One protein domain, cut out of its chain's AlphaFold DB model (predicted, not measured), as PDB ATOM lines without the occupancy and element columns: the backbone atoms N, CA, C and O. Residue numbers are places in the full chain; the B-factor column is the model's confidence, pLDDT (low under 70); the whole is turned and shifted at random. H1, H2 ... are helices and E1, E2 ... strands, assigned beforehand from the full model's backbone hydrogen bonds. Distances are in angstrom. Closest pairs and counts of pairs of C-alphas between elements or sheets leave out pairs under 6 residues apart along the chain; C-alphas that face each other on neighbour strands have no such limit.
ATOM      1  N   LEU A  11       4.137  18.196  84.145       95.50
ATOM      2  CA  LEU A  11       4.298  19.276  83.169       95.50
ATOM      3  C   LEU A  11       5.631  19.986  83.361       95.50
ATOM      4  O   LEU A  11       6.371  20.221  82.412       95.50
ATOM      5  N   LYS A  12       5.939  20.335  84.611       97.00
ATOM      6  CA  LYS A  12       7.139  21.096  84.937       97.00
ATOM      7  C   LYS A  12       7.653  20.718  86.307       97.00
ATOM      8  O   LYS A  12       6.896  20.412  87.227       97.00
ATOM      9  N   THR A  13       8.967  20.773  86.437       97.56
ATOM     10  CA  THR A  13       9.640  20.728  87.726       97.56
ATOM     11  C   THR A  13      10.390  22.035  87.917       97.56
ATOM     12  O   THR A  13      11.255  22.368  87.116       97.56
ATOM     13  N   GLU A  14      10.071  22.766  88.977       96.25
ATOM     14  CA  GLU A  14      10.735  24.015  89.341       96.25
ATOM     15  C   GLU A  14      11.569  23.816  90.600       96.25
ATOM     16  O   GLU A  14      11.133  23.167  91.553       96.25
ATOM     17  N   ARG A  15      12.774  24.389  90.623       96.44
ATOM     18  CA  ARG A  15      13.634  24.383  91.805       96.44
ATOM     19  C   ARG A  15      13.687  25.785  92.401       96.44
ATOM     20  O   ARG A  15      14.035  26.731  91.708       96.44
ATOM     21  N   LYS A  16      13.361  25.906  93.688       93.62
ATOM     22  CA  LYS A  16      13.479  27.144  94.470       93.62
ATOM     23  C   LYS A  16      14.421  26.872  95.645       93.62
ATOM     24  O   LYS A  16      14.023  26.262  96.637       93.62
ATOM     25  N   GLY A  17      15.694  27.246  95.486       94.62
ATOM     26  CA  GLY A  17      16.765  26.932  96.437       94.62
ATOM     27  C   GLY A  17      16.988  25.422  96.585       94.62
ATOM     28  O   GLY A  17      17.349  24.735  95.624       94.62
ATOM     29  N   SER A  18      16.751  24.892  97.787       94.81
ATOM     30  CA  SER A  18      16.812  23.455  98.089       94.81
ATOM     31  C   SER A  18      15.514  22.692  97.779       94.81
ATOM     32  O   SER A  18      15.534  21.463  97.742       94.81
ATOM     33  N   ARG A  19      14.390  23.378  97.516       94.69
ATOM     34  CA  ARG A  19      13.072  22.749  97.300       94.69
ATOM     35  C   ARG A  19      12.772  22.514  95.820       94.69
ATOM     36  O   ARG A  19      13.107  23.339  94.969       94.69
ATOM     37  N   LYS A  20      12.090  21.403  95.523       96.75
ATOM     38  CA  LYS A  20      11.607  21.034  94.184       96.75
ATOM     39  C   LYS A  20      10.077  21.000  94.177       96.75
ATOM     40  O   LYS A  20       9.484  20.159  94.841       96.75
ATOM     41  N   ASN A  21       9.461  21.870  93.383       96.25
ATOM     42  CA  ASN A  21       8.019  21.915  93.165       96.25
ATOM     43  C   ASN A  21       7.685  21.243  91.830       96.25
ATOM     44  O   ASN A  21       8.321  21.521  90.814       96.25
ATOM     45  N   ARG A  22       6.698  20.348  91.828       97.62
ATOM     46  CA  ARG A  22       6.249  19.621  90.636       97.62
ATOM     47  C   ARG A  22       4.844  20.079  90.266       97.62
ATOM     48  O   ARG A  22       3.942  19.987  91.091       97.62
ATOM     49  N   LEU A  23       4.675  20.554  89.036       96.75
ATOM     50  CA  LEU A  23       3.377  20.909  88.476       96.75
ATOM     51  C   LEU A  23       2.887  19.761  87.597       96.75
ATOM     52  O   LEU A  23       3.572  19.367  86.649       96.75
ATOM     53  N   TYR A  24       1.707  19.238  87.908       97.31
ATOM     54  CA  TYR A  24       1.090  18.132  87.185       97.31
ATOM     55  C   TYR A  24      -0.067  18.613  86.313       97.31
ATOM     56  O   TYR A  24      -0.695  19.635  86.587       97.31
ATOM     57  N   SER A  25      -0.337  17.865  85.247       95.50
ATOM     58  CA  SER A  25      -1.479  18.082  84.373       95.50
ATOM     59  C   SER A  25      -2.779  17.713  85.073       95.50
ATOM     60  O   SER A  25      -2.794  16.958  86.047       95.50
ATOM     61  N   ARG A  26      -3.895  18.151  84.486       95.44
ATOM     62  CA  ARG A  26      -5.194  17.556  84.794       95.44
ATOM     63  C   ARG A  26      -5.185  16.055  84.454       95.44
ATOM     64  O   ARG A  26      -4.455  15.648  83.537       95.44
ATOM     65  N   PRO A  27      -5.940  15.234  85.201       95.56
ATOM     66  CA  PRO A  27      -6.088  13.815  84.909       95.56
ATOM     67  C   PRO A  27      -6.805  13.637  83.565       95.56
ATOM     68  O   PRO A  27      -7.895  14.161  83.370       95.56
ATOM     69  N   LEU A  28      -6.171  12.919  82.637       95.88
ATOM     70  CA  LEU A  28      -6.713  12.594  81.311       95.88
ATOM     71  C   LEU A  28      -6.360  11.149  80.970       95.88
ATOM     72  O   LEU A  28      -5.275  10.680  81.347       95.88
ATOM     73  N   THR A  29      -7.233  10.437  80.255       95.25
ATOM     74  CA  THR A  29      -6.853   9.109  79.760       95.25
ATOM     75  C   THR A  29      -5.728   9.258  78.727       95.25
ATOM     76  O   THR A  29      -5.628  10.284  78.041       95.25
ATOM     77  N   PRO A  30      -4.818   8.277  78.614       93.75
ATOM     78  CA  PRO A  30      -3.828   8.278  77.543       93.75
ATOM     79  C   PRO A  30      -4.449   8.401  76.147       93.75
ATOM     80  O   PRO A  30      -3.856   9.071  75.305       93.75
ATOM     81  N   LEU A  31      -5.639   7.828  75.934       94.62
ATOM     82  CA  LEU A  31      -6.405   8.002  74.702       94.62
ATOM     83  C   LEU A  31      -6.810   9.464  74.476       94.62
ATOM     84  O   LEU A  31      -6.469  10.008  73.433       94.62
ATOM     85  N   ASP A  32      -7.455  10.124  75.443       94.62
ATOM     86  CA  ASP A  32      -7.892  11.524  75.284       94.62
ATOM     87  C   ASP A  32      -6.705  12.446  74.966       94.62
ATOM     88  O   ASP A  32      -6.796  13.348  74.136       94.62
ATOM     89  N   ARG A  33      -5.546  12.185  75.591       93.81
ATOM     90  CA  ARG A  33      -4.304  12.913  75.302       93.81
ATOM     91  C   ARG A  33      -3.813  12.675  73.873       93.81
ATOM     92  O   ARG A  33      -3.305  13.604  73.257       93.81
ATOM     93  N   LEU A  34      -3.930  11.448  73.372       92.94
ATOM     94  CA  LEU A  34      -3.530  11.104  72.012       92.94
ATOM     95  C   LEU A  34      -4.475  11.732  70.978       92.94
ATOM     96  O   LEU A  34      -4.002  12.295  69.994       92.94
ATOM     97  N   LEU A  35      -5.786  11.712  71.230       93.75
ATOM     98  CA  LEU A  35      -6.787  12.348  70.368       93.75
ATOM     99  C   LEU A  35      -6.558  13.862  70.253       93.75
ATOM    100  O   LEU A  35      -6.692  14.423  69.165       93.75
ATOM    101  N   ALA A  36      -6.137  14.500  71.350       92.69
ATOM    102  CA  ALA A  36      -5.756  15.911  71.386       92.69
ATOM    103  C   ALA A  36      -4.372  16.211  70.775       92.69
ATOM    104  O   ALA A  36      -4.012  17.379  70.644       92.69
ATOM    105  N   SER A  37      -3.577  15.194  70.431       91.38
ATOM    106  CA  SER A  37      -2.257  15.386  69.826       91.38
ATOM    107  C   SER A  37      -2.337  15.523  68.303       91.38
ATOM    108  O   SER A  37      -3.225  14.966  67.651       91.38
ATOM    109  N   GLU A  38      -1.373  16.242  67.733       92.62
ATOM    110  CA  GLU A  38      -1.196  16.412  66.282       92.62
ATOM    111  C   GLU A  38      -0.325  15.304  65.662       92.62
ATOM    112  O   GLU A  38      -0.057  15.307  64.468       92.62
ATOM    113  N   HIS A  39       0.141  14.349  66.473       91.75
ATOM    114  CA  HIS A  39       1.116  13.334  66.064       91.75
ATOM    115  C   HIS A  39       0.499  12.066  65.463       91.75
ATOM    116  O   HIS A  39       1.238  11.129  65.170       91.75
ATOM    117  N   ILE A  40      -0.829  12.002  65.334       92.69
ATOM    118  CA  ILE A  40      -1.533  10.847  64.773       92.69
ATOM    119  C   ILE A  40      -2.553  11.279  63.727       92.69
ATOM    120  O   ILE A  40      -3.224  12.307  63.881       92.69
ATOM    121  N   ASP A  41      -2.679  10.457  62.692       94.06
ATOM    122  CA  ASP A  41      -3.597  10.691  61.586       94.06
ATOM    123  C   ASP A  41      -5.053  10.502  62.017       94.06
ATOM    124  O   ASP A  41      -5.374   9.780  62.967       94.06
ATOM    125  N   GLN A  42      -5.962  11.136  61.278       93.44
ATOM    126  CA  GLN A  42      -7.391  11.115  61.577       93.44
ATOM    127  C   GLN A  42      -7.983   9.695  61.551       93.44
ATOM    128  O   GLN A  42      -8.773   9.348  62.426       93.44
ATOM    129  N   SER A  43      -7.540   8.842  60.626       94.88
ATOM    130  CA  SER A  43      -7.973   7.439  60.555       94.88
ATOM    131  C   SER A  43      -7.608   6.645  61.814       94.88
ATOM    132  O   SER A  43      -8.416   5.874  62.326       94.88
ATOM    133  N   GLN A  44      -6.414   6.875  62.369       93.75
ATOM    134  CA  GLN A  44      -5.967   6.235  63.609       93.75
ATOM    135  C   GLN A  44      -6.767   6.732  64.820       93.75
ATOM    136  O   GLN A  44      -7.051   5.961  65.736       93.75
ATOM    137  N   LYS A  45      -7.148   8.020  64.836       94.81
ATOM    138  CA  LYS A  45      -8.039   8.573  65.871       94.81
ATOM    139  C   LYS A  45      -9.386   7.859  65.865       94.81
ATOM    140  O   LYS A  45      -9.849   7.441  66.923       94.81
ATOM    141  N   GLU A  46      -9.979   7.702  64.688       95.62
ATOM    142  CA  GLU A  46     -11.280   7.051  64.505       95.62
ATOM    143  C   GLU A  46     -11.252   5.580  64.930       95.62
ATOM    144  O   GLU A  46     -12.131   5.144  65.670       95.62
ATOM    145  N   GLU A  47     -10.202   4.839  64.566       95.25
ATOM    146  CA  GLU A  47     -10.032   3.447  64.997       95.25
ATOM    147  C   GLU A  47      -9.978   3.328  66.529       95.25
ATOM    148  O   GLU A  47     -10.654   2.490  67.129       95.25
ATOM    149  N   LEU A  48      -9.215   4.198  67.194       94.50
ATOM    150  CA  LEU A  48      -9.095   4.179  68.651       94.50
ATOM    151  C   LEU A  48     -10.394   4.571  69.365       94.50
ATOM    152  O   LEU A  48     -10.681   4.035  70.440       94.50
ATOM    153  N   ILE A  49     -11.171   5.487  68.784       95.00
ATOM    154  CA  ILE A  49     -12.506   5.841  69.281       95.00
ATOM    155  C   ILE A  49     -13.433   4.630  69.157       95.00
ATOM    156  O   ILE A  49     -14.027   4.231  70.156       95.00
ATOM    157  N   ALA A  50     -13.464   3.978  67.993       95.94
ATOM    158  CA  ALA A  50     -14.283   2.789  67.766       95.94
ATOM    159  C   ALA A  50     -13.930   1.642  68.731       95.94
ATOM    160  O   ALA A  50     -14.813   0.956  69.249       95.94
ATOM    161  N   ILE A  51     -12.639   1.446  69.039       94.50
ATOM    162  CA  ILE A  51     -12.203   0.466  70.045       94.50
ATOM    163  C   ILE A  51     -12.759   0.815  71.431       94.50
ATOM    164  O   ILE A  51     -13.221  -0.077  72.141       94.50
ATOM    165  N   ARG A  52     -12.713   2.093  71.833       94.38
ATOM    166  CA  ARG A  52     -13.245   2.536  73.130       94.38
ATOM    167  C   ARG A  52     -14.760   2.349  73.209       94.38
ATOM    168  O   ARG A  52     -15.240   1.928  74.250       94.38
ATOM    169  N   GLU A  53     -15.488   2.646  72.136       94.38
ATOM    170  CA  GLU A  53     -16.951   2.503  72.073       94.38
ATOM    171  C   GLU A  53     -17.406   1.044  72.128       94.38
ATOM    172  O   GLU A  53     -18.443   0.737  72.709       94.38
ATOM    173  N   ARG A  54     -16.616   0.129  71.557       94.75
ATOM    174  CA  ARG A  54     -16.920  -1.306  71.559       94.75
ATOM    175  C   ARG A  54     -16.640  -1.995  72.902       94.75
ATOM    176  O   ARG A  54     -17.137  -3.097  73.122       94.75
ATOM    177  N   LEU A  55     -15.801  -1.416  73.757       93.25
ATOM    178  CA  LEU A  55     -15.329  -2.057  74.985       93.25
ATOM    179  C   LEU A  55     -16.015  -1.469  76.221       93.25
ATOM    180  O   LEU A  55     -15.797  -0.306  76.556       93.25
ATOM    181  N   ASP A  56     -16.749  -2.304  76.959       93.25
ATOM    182  CA  ASP A  56     -17.193  -1.970  78.311       93.25
ATOM    183  C   ASP A  56     -16.055  -2.263  79.317       93.25
ATOM    184  O   ASP A  56     -15.568  -3.398  79.395       93.25
ATOM    185  N   PRO A  57     -15.582  -1.265  80.088       91.69
ATOM    186  CA  PRO A  57     -14.515  -1.465  81.063       91.69
ATOM    187  C   PRO A  57     -14.884  -2.433  82.199       91.69
ATOM    188  O   PRO A  57     -13.980  -3.068  82.746       91.69
ATOM    189  N   PHE A  58     -16.162  -2.557  82.564       93.69
ATOM    190  CA  PHE A  58     -16.617  -3.450  83.629       93.69
ATOM    191  C   PHE A  58     -16.681  -4.899  83.148       93.69
ATOM    192  O   PHE A  58     -16.122  -5.776  83.807       93.69
ATOM    193  N   GLU A  59     -17.248  -5.141  81.963       95.12
ATOM    194  CA  GLU A  59     -17.239  -6.475  81.344       95.12
ATOM    195  C   GLU A  59     -15.807  -6.954  81.073       95.12
ATOM    196  O   GLU A  59     -15.466  -8.125  81.273       95.12
ATOM    197  N   LEU A  60     -14.931  -6.036  80.643       92.69
ATOM    198  CA  LEU A  60     -13.524  -6.341  80.412       92.69
ATOM    199  C   LEU A  60     -12.812  -6.735  81.710       92.69
ATOM    200  O   LEU A  60     -12.047  -7.701  81.706       92.69
ATOM    201  N   ALA A  61     -13.052  -6.005  82.802       93.69
ATOM    202  CA  ALA A  61     -12.489  -6.327  84.110       93.69
ATOM    203  C   ALA A  61     -12.947  -7.714  84.582       93.69
ATOM    204  O   ALA A  61     -12.107  -8.553  84.903       93.69
ATOM    205  N   GLU A  62     -14.251  -7.993  84.508       96.75
ATOM    206  CA  GLU A  62     -14.809  -9.293  84.883       96.75
ATOM    207  C   GLU A  62     -14.207 -10.434  84.048       96.75
ATOM    208  O   GLU A  62     -13.775 -11.456  84.583       96.75
ATOM    209  N   THR A  63     -14.089 -10.240  82.734       96.25
ATOM    210  CA  THR A  63     -13.484 -11.227  81.829       96.25
ATOM    211  C   THR A  63     -12.022 -11.512  82.188       96.25
ATOM    212  O   THR A  63     -11.558 -12.653  82.086       96.25
ATOM    213  N   VAL A  64     -11.260 -10.484  82.572       95.44
ATOM    214  CA  VAL A  64      -9.868 -10.643  83.016       95.44
ATOM    215  C   VAL A  64      -9.815 -11.425  84.325       95.44
ATOM    216  O   VAL A  64      -9.034 -12.373  84.417       95.44
ATOM    217  N   ASP A  65     -10.668 -11.092  85.291       96.88
ATOM    218  CA  ASP A  65     -10.721 -11.768  86.588       96.88
ATOM    219  C   ASP A  65     -11.087 -13.251  86.443       96.88
ATOM    220  O   ASP A  65     -10.403 -14.112  87.001       96.88
ATOM    221  N   GLN A  66     -12.077 -13.578  85.607       97.69
ATOM    222  CA  GLN A  66     -12.447 -14.962  85.295       97.69
ATOM    223  C   GLN A  66     -11.270 -15.748  84.692       97.69
ATOM    224  O   GLN A  66     -10.991 -16.883  85.091       97.69
ATOM    225  N   LYS A  67     -10.533 -15.150  83.745       97.06
ATOM    226  CA  LYS A  67      -9.351 -15.785  83.134       97.06
ATOM    227  C   LYS A  67      -8.226 -15.985  84.144       97.06
ATOM    228  O   LYS A  67      -7.592 -17.039  84.157       97.06
ATOM    229  N   LEU A  68      -7.979 -14.991  84.994       96.56
ATOM    230  CA  LEU A  68      -6.991 -15.092  86.062       96.56
ATOM    231  C   LEU A  68      -7.358 -16.210  87.035       96.56
ATOM    232  O   LEU A  68      -6.489 -17.013  87.372       96.56
ATOM    233  N   GLN A  69      -8.626 -16.316  87.434       95.00
ATOM    234  CA  GLN A  69      -9.098 -17.390  88.303       95.00
ATOM    235  C   GLN A  69      -8.800 -18.771  87.703       95.00
ATOM    236  O   GLN A  69      -8.203 -19.607  88.377       95.00
ATOM    237  N   GLN A  70      -9.113 -18.992  86.423       94.62
ATOM    238  CA  GLN A  70      -8.823 -20.262  85.743       94.62
ATOM    239  C   GLN A  70      -7.325 -20.597  85.720       94.62
ATOM    240  O   GLN A  70      -6.934 -21.755  85.904       94.62
ATOM    241  N   ILE A  71      -6.466 -19.596  85.495       93.62
ATOM    242  CA  ILE A  71      -5.008 -19.772  85.541       93.62
ATOM    243  C   ILE A  71      -4.575 -20.152  86.956       93.62
ATOM    244  O   ILE A  71      -3.806 -21.099  87.127       93.62
ATOM    245  N   TRP A  72      -5.081 -19.455  87.974       90.06
ATOM    246  CA  TRP A  72      -4.741 -19.726  89.365       90.06
ATOM    247  C   TRP A  72      -5.209 -21.103  89.821       90.06
ATOM    248  O   TRP A  72      -4.437 -21.794  90.478       90.06
ATOM    249  N   GLU A  73      -6.409 -21.543  89.450       88.75
ATOM    250  CA  GLU A  73      -6.908 -22.891  89.754       88.75
ATOM    251  C   GLU A  73      -5.977 -23.975  89.198       88.75
ATOM    252  O   GLU A  73      -5.645 -24.931  89.897       88.75
ATOM    253  N   LYS A  74      -5.479 -23.792  87.970       87.81
ATOM    254  CA  LYS A  74      -4.516 -24.714  87.347       87.81
ATOM    255  C   LYS A  74      -3.122 -24.617  87.970       87.81
ATOM    256  O   LYS A  74      -2.453 -25.633  88.142       87.81
ATOM    257  N   ALA A  75      -2.676 -23.411  88.319       85.12
ATOM    258  CA  ALA A  75      -1.367 -23.176  88.925       85.12
ATOM    259  C   ALA A  75      -1.282 -23.698  90.371       85.12
ATOM    260  O   ALA A  75      -0.219 -24.142  90.807       85.12
ATOM    261  N   HIS A  76      -2.399 -23.722  91.106       66.62
ATOM    262  CA  HIS A  76      -2.507 -24.300  92.451       66.62
ATOM    263  C   HIS A  76      -2.540 -25.842  92.455       66.62
ATOM    264  O   HIS A  76      -3.095 -26.448  93.369       66.62
ATOM    265  N   TYR A  77      -1.851 -26.496  91.511       62.25
ATOM    266  CA  TYR A  77      -1.635 -27.949  91.520       62.25
ATOM    267  C   TYR A  77      -0.828 -28.440  92.738       62.25
ATOM    268  O   TYR A  77      -0.674 -29.649  92.910       62.25
TER     269      TYR A  77
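AT A GLANCE: This is residues 11 to 77 of the 130 residues of an uncharacterized protein of Candidatus Aminicenantes bacterium (UniProt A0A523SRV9). The model is an open, flat arch with no compact core: a two-stranded hairpin, E1 and E2, makes one end, two helices, H1 and H2, lie near each other in the middle part, and the long helix H3 makes the other end as a free arm. The tip of the hairpin, residues 15 to 20, also sticks out. The printed part has 67 residues with two named strands and three named helices, in the order E1, E2, H1, H2, H3, and the sheet, of order E1 - E2, is antiparallel. The class is mixed, helices and strands. The whole is extended, with a radius of gyration of the C-alphas of 20.1 A and spans of 58 by 39 by 17 A.

HOW THE PARTS SIT: Strand E1, residues 11 to 16, and strand E2, residues 19 to 24, form a hairpin joined by a tight link, antiparallel at 163 degrees between their directions. The C-alphas of Thr 13 and Arg 22 face each other at 4.6 A. Across the pair, N 14 and O 21 are within hydrogen-bond range at 2.8 A, and so are N 23 and O 12 at 2.9 A. A tight link of 5 residues leads to helix H1, residues 30 to 35. H1 and helix H2, residues 42 to 54, are close but not clearly touching; their closest C-alphas, those of Leu 35 and Lys 45, are 6.0 A apart. Their lines stand at a steep tilt of 44 degrees, and they run opposite ways. Helix H3, residues 57 to 75, is apart from H2, to which a tight link of 2 residues joins it, and apart from H1, E1 and E2. In H1, H2 and H3 every O i to N i+4 pair is within hydrogen-bond range.

IN THESE COORDINATES: E1 begins at C-alpha 11, at (4.298, 19.276, 83.169), and is 16.6 A long from first to last C-alpha; E2 is 16.3 A long. H1 is 8.8 A long. H2 is 18.6 A long and begins at C-alpha 42, at (-7.391, 11.115, 61.577). H3 is the longest helix, 26.6 A, and ends at C-alpha 75, at (-1.367, -23.176, 88.925).

THE WHOLE: The two C-alphas farthest apart, those of Gly 17 and Tyr 77, are 58.1 A apart. Residues 38 to 43 stand free, and so do residues 53 to 77, of which 57 to 75 belong to H3. The printed part has no cut and no long link; the link from H1 to H2, 6 residues, is short. The mean pLDDT of the printed part is 93.5, and residues 76 to 77 are under 70.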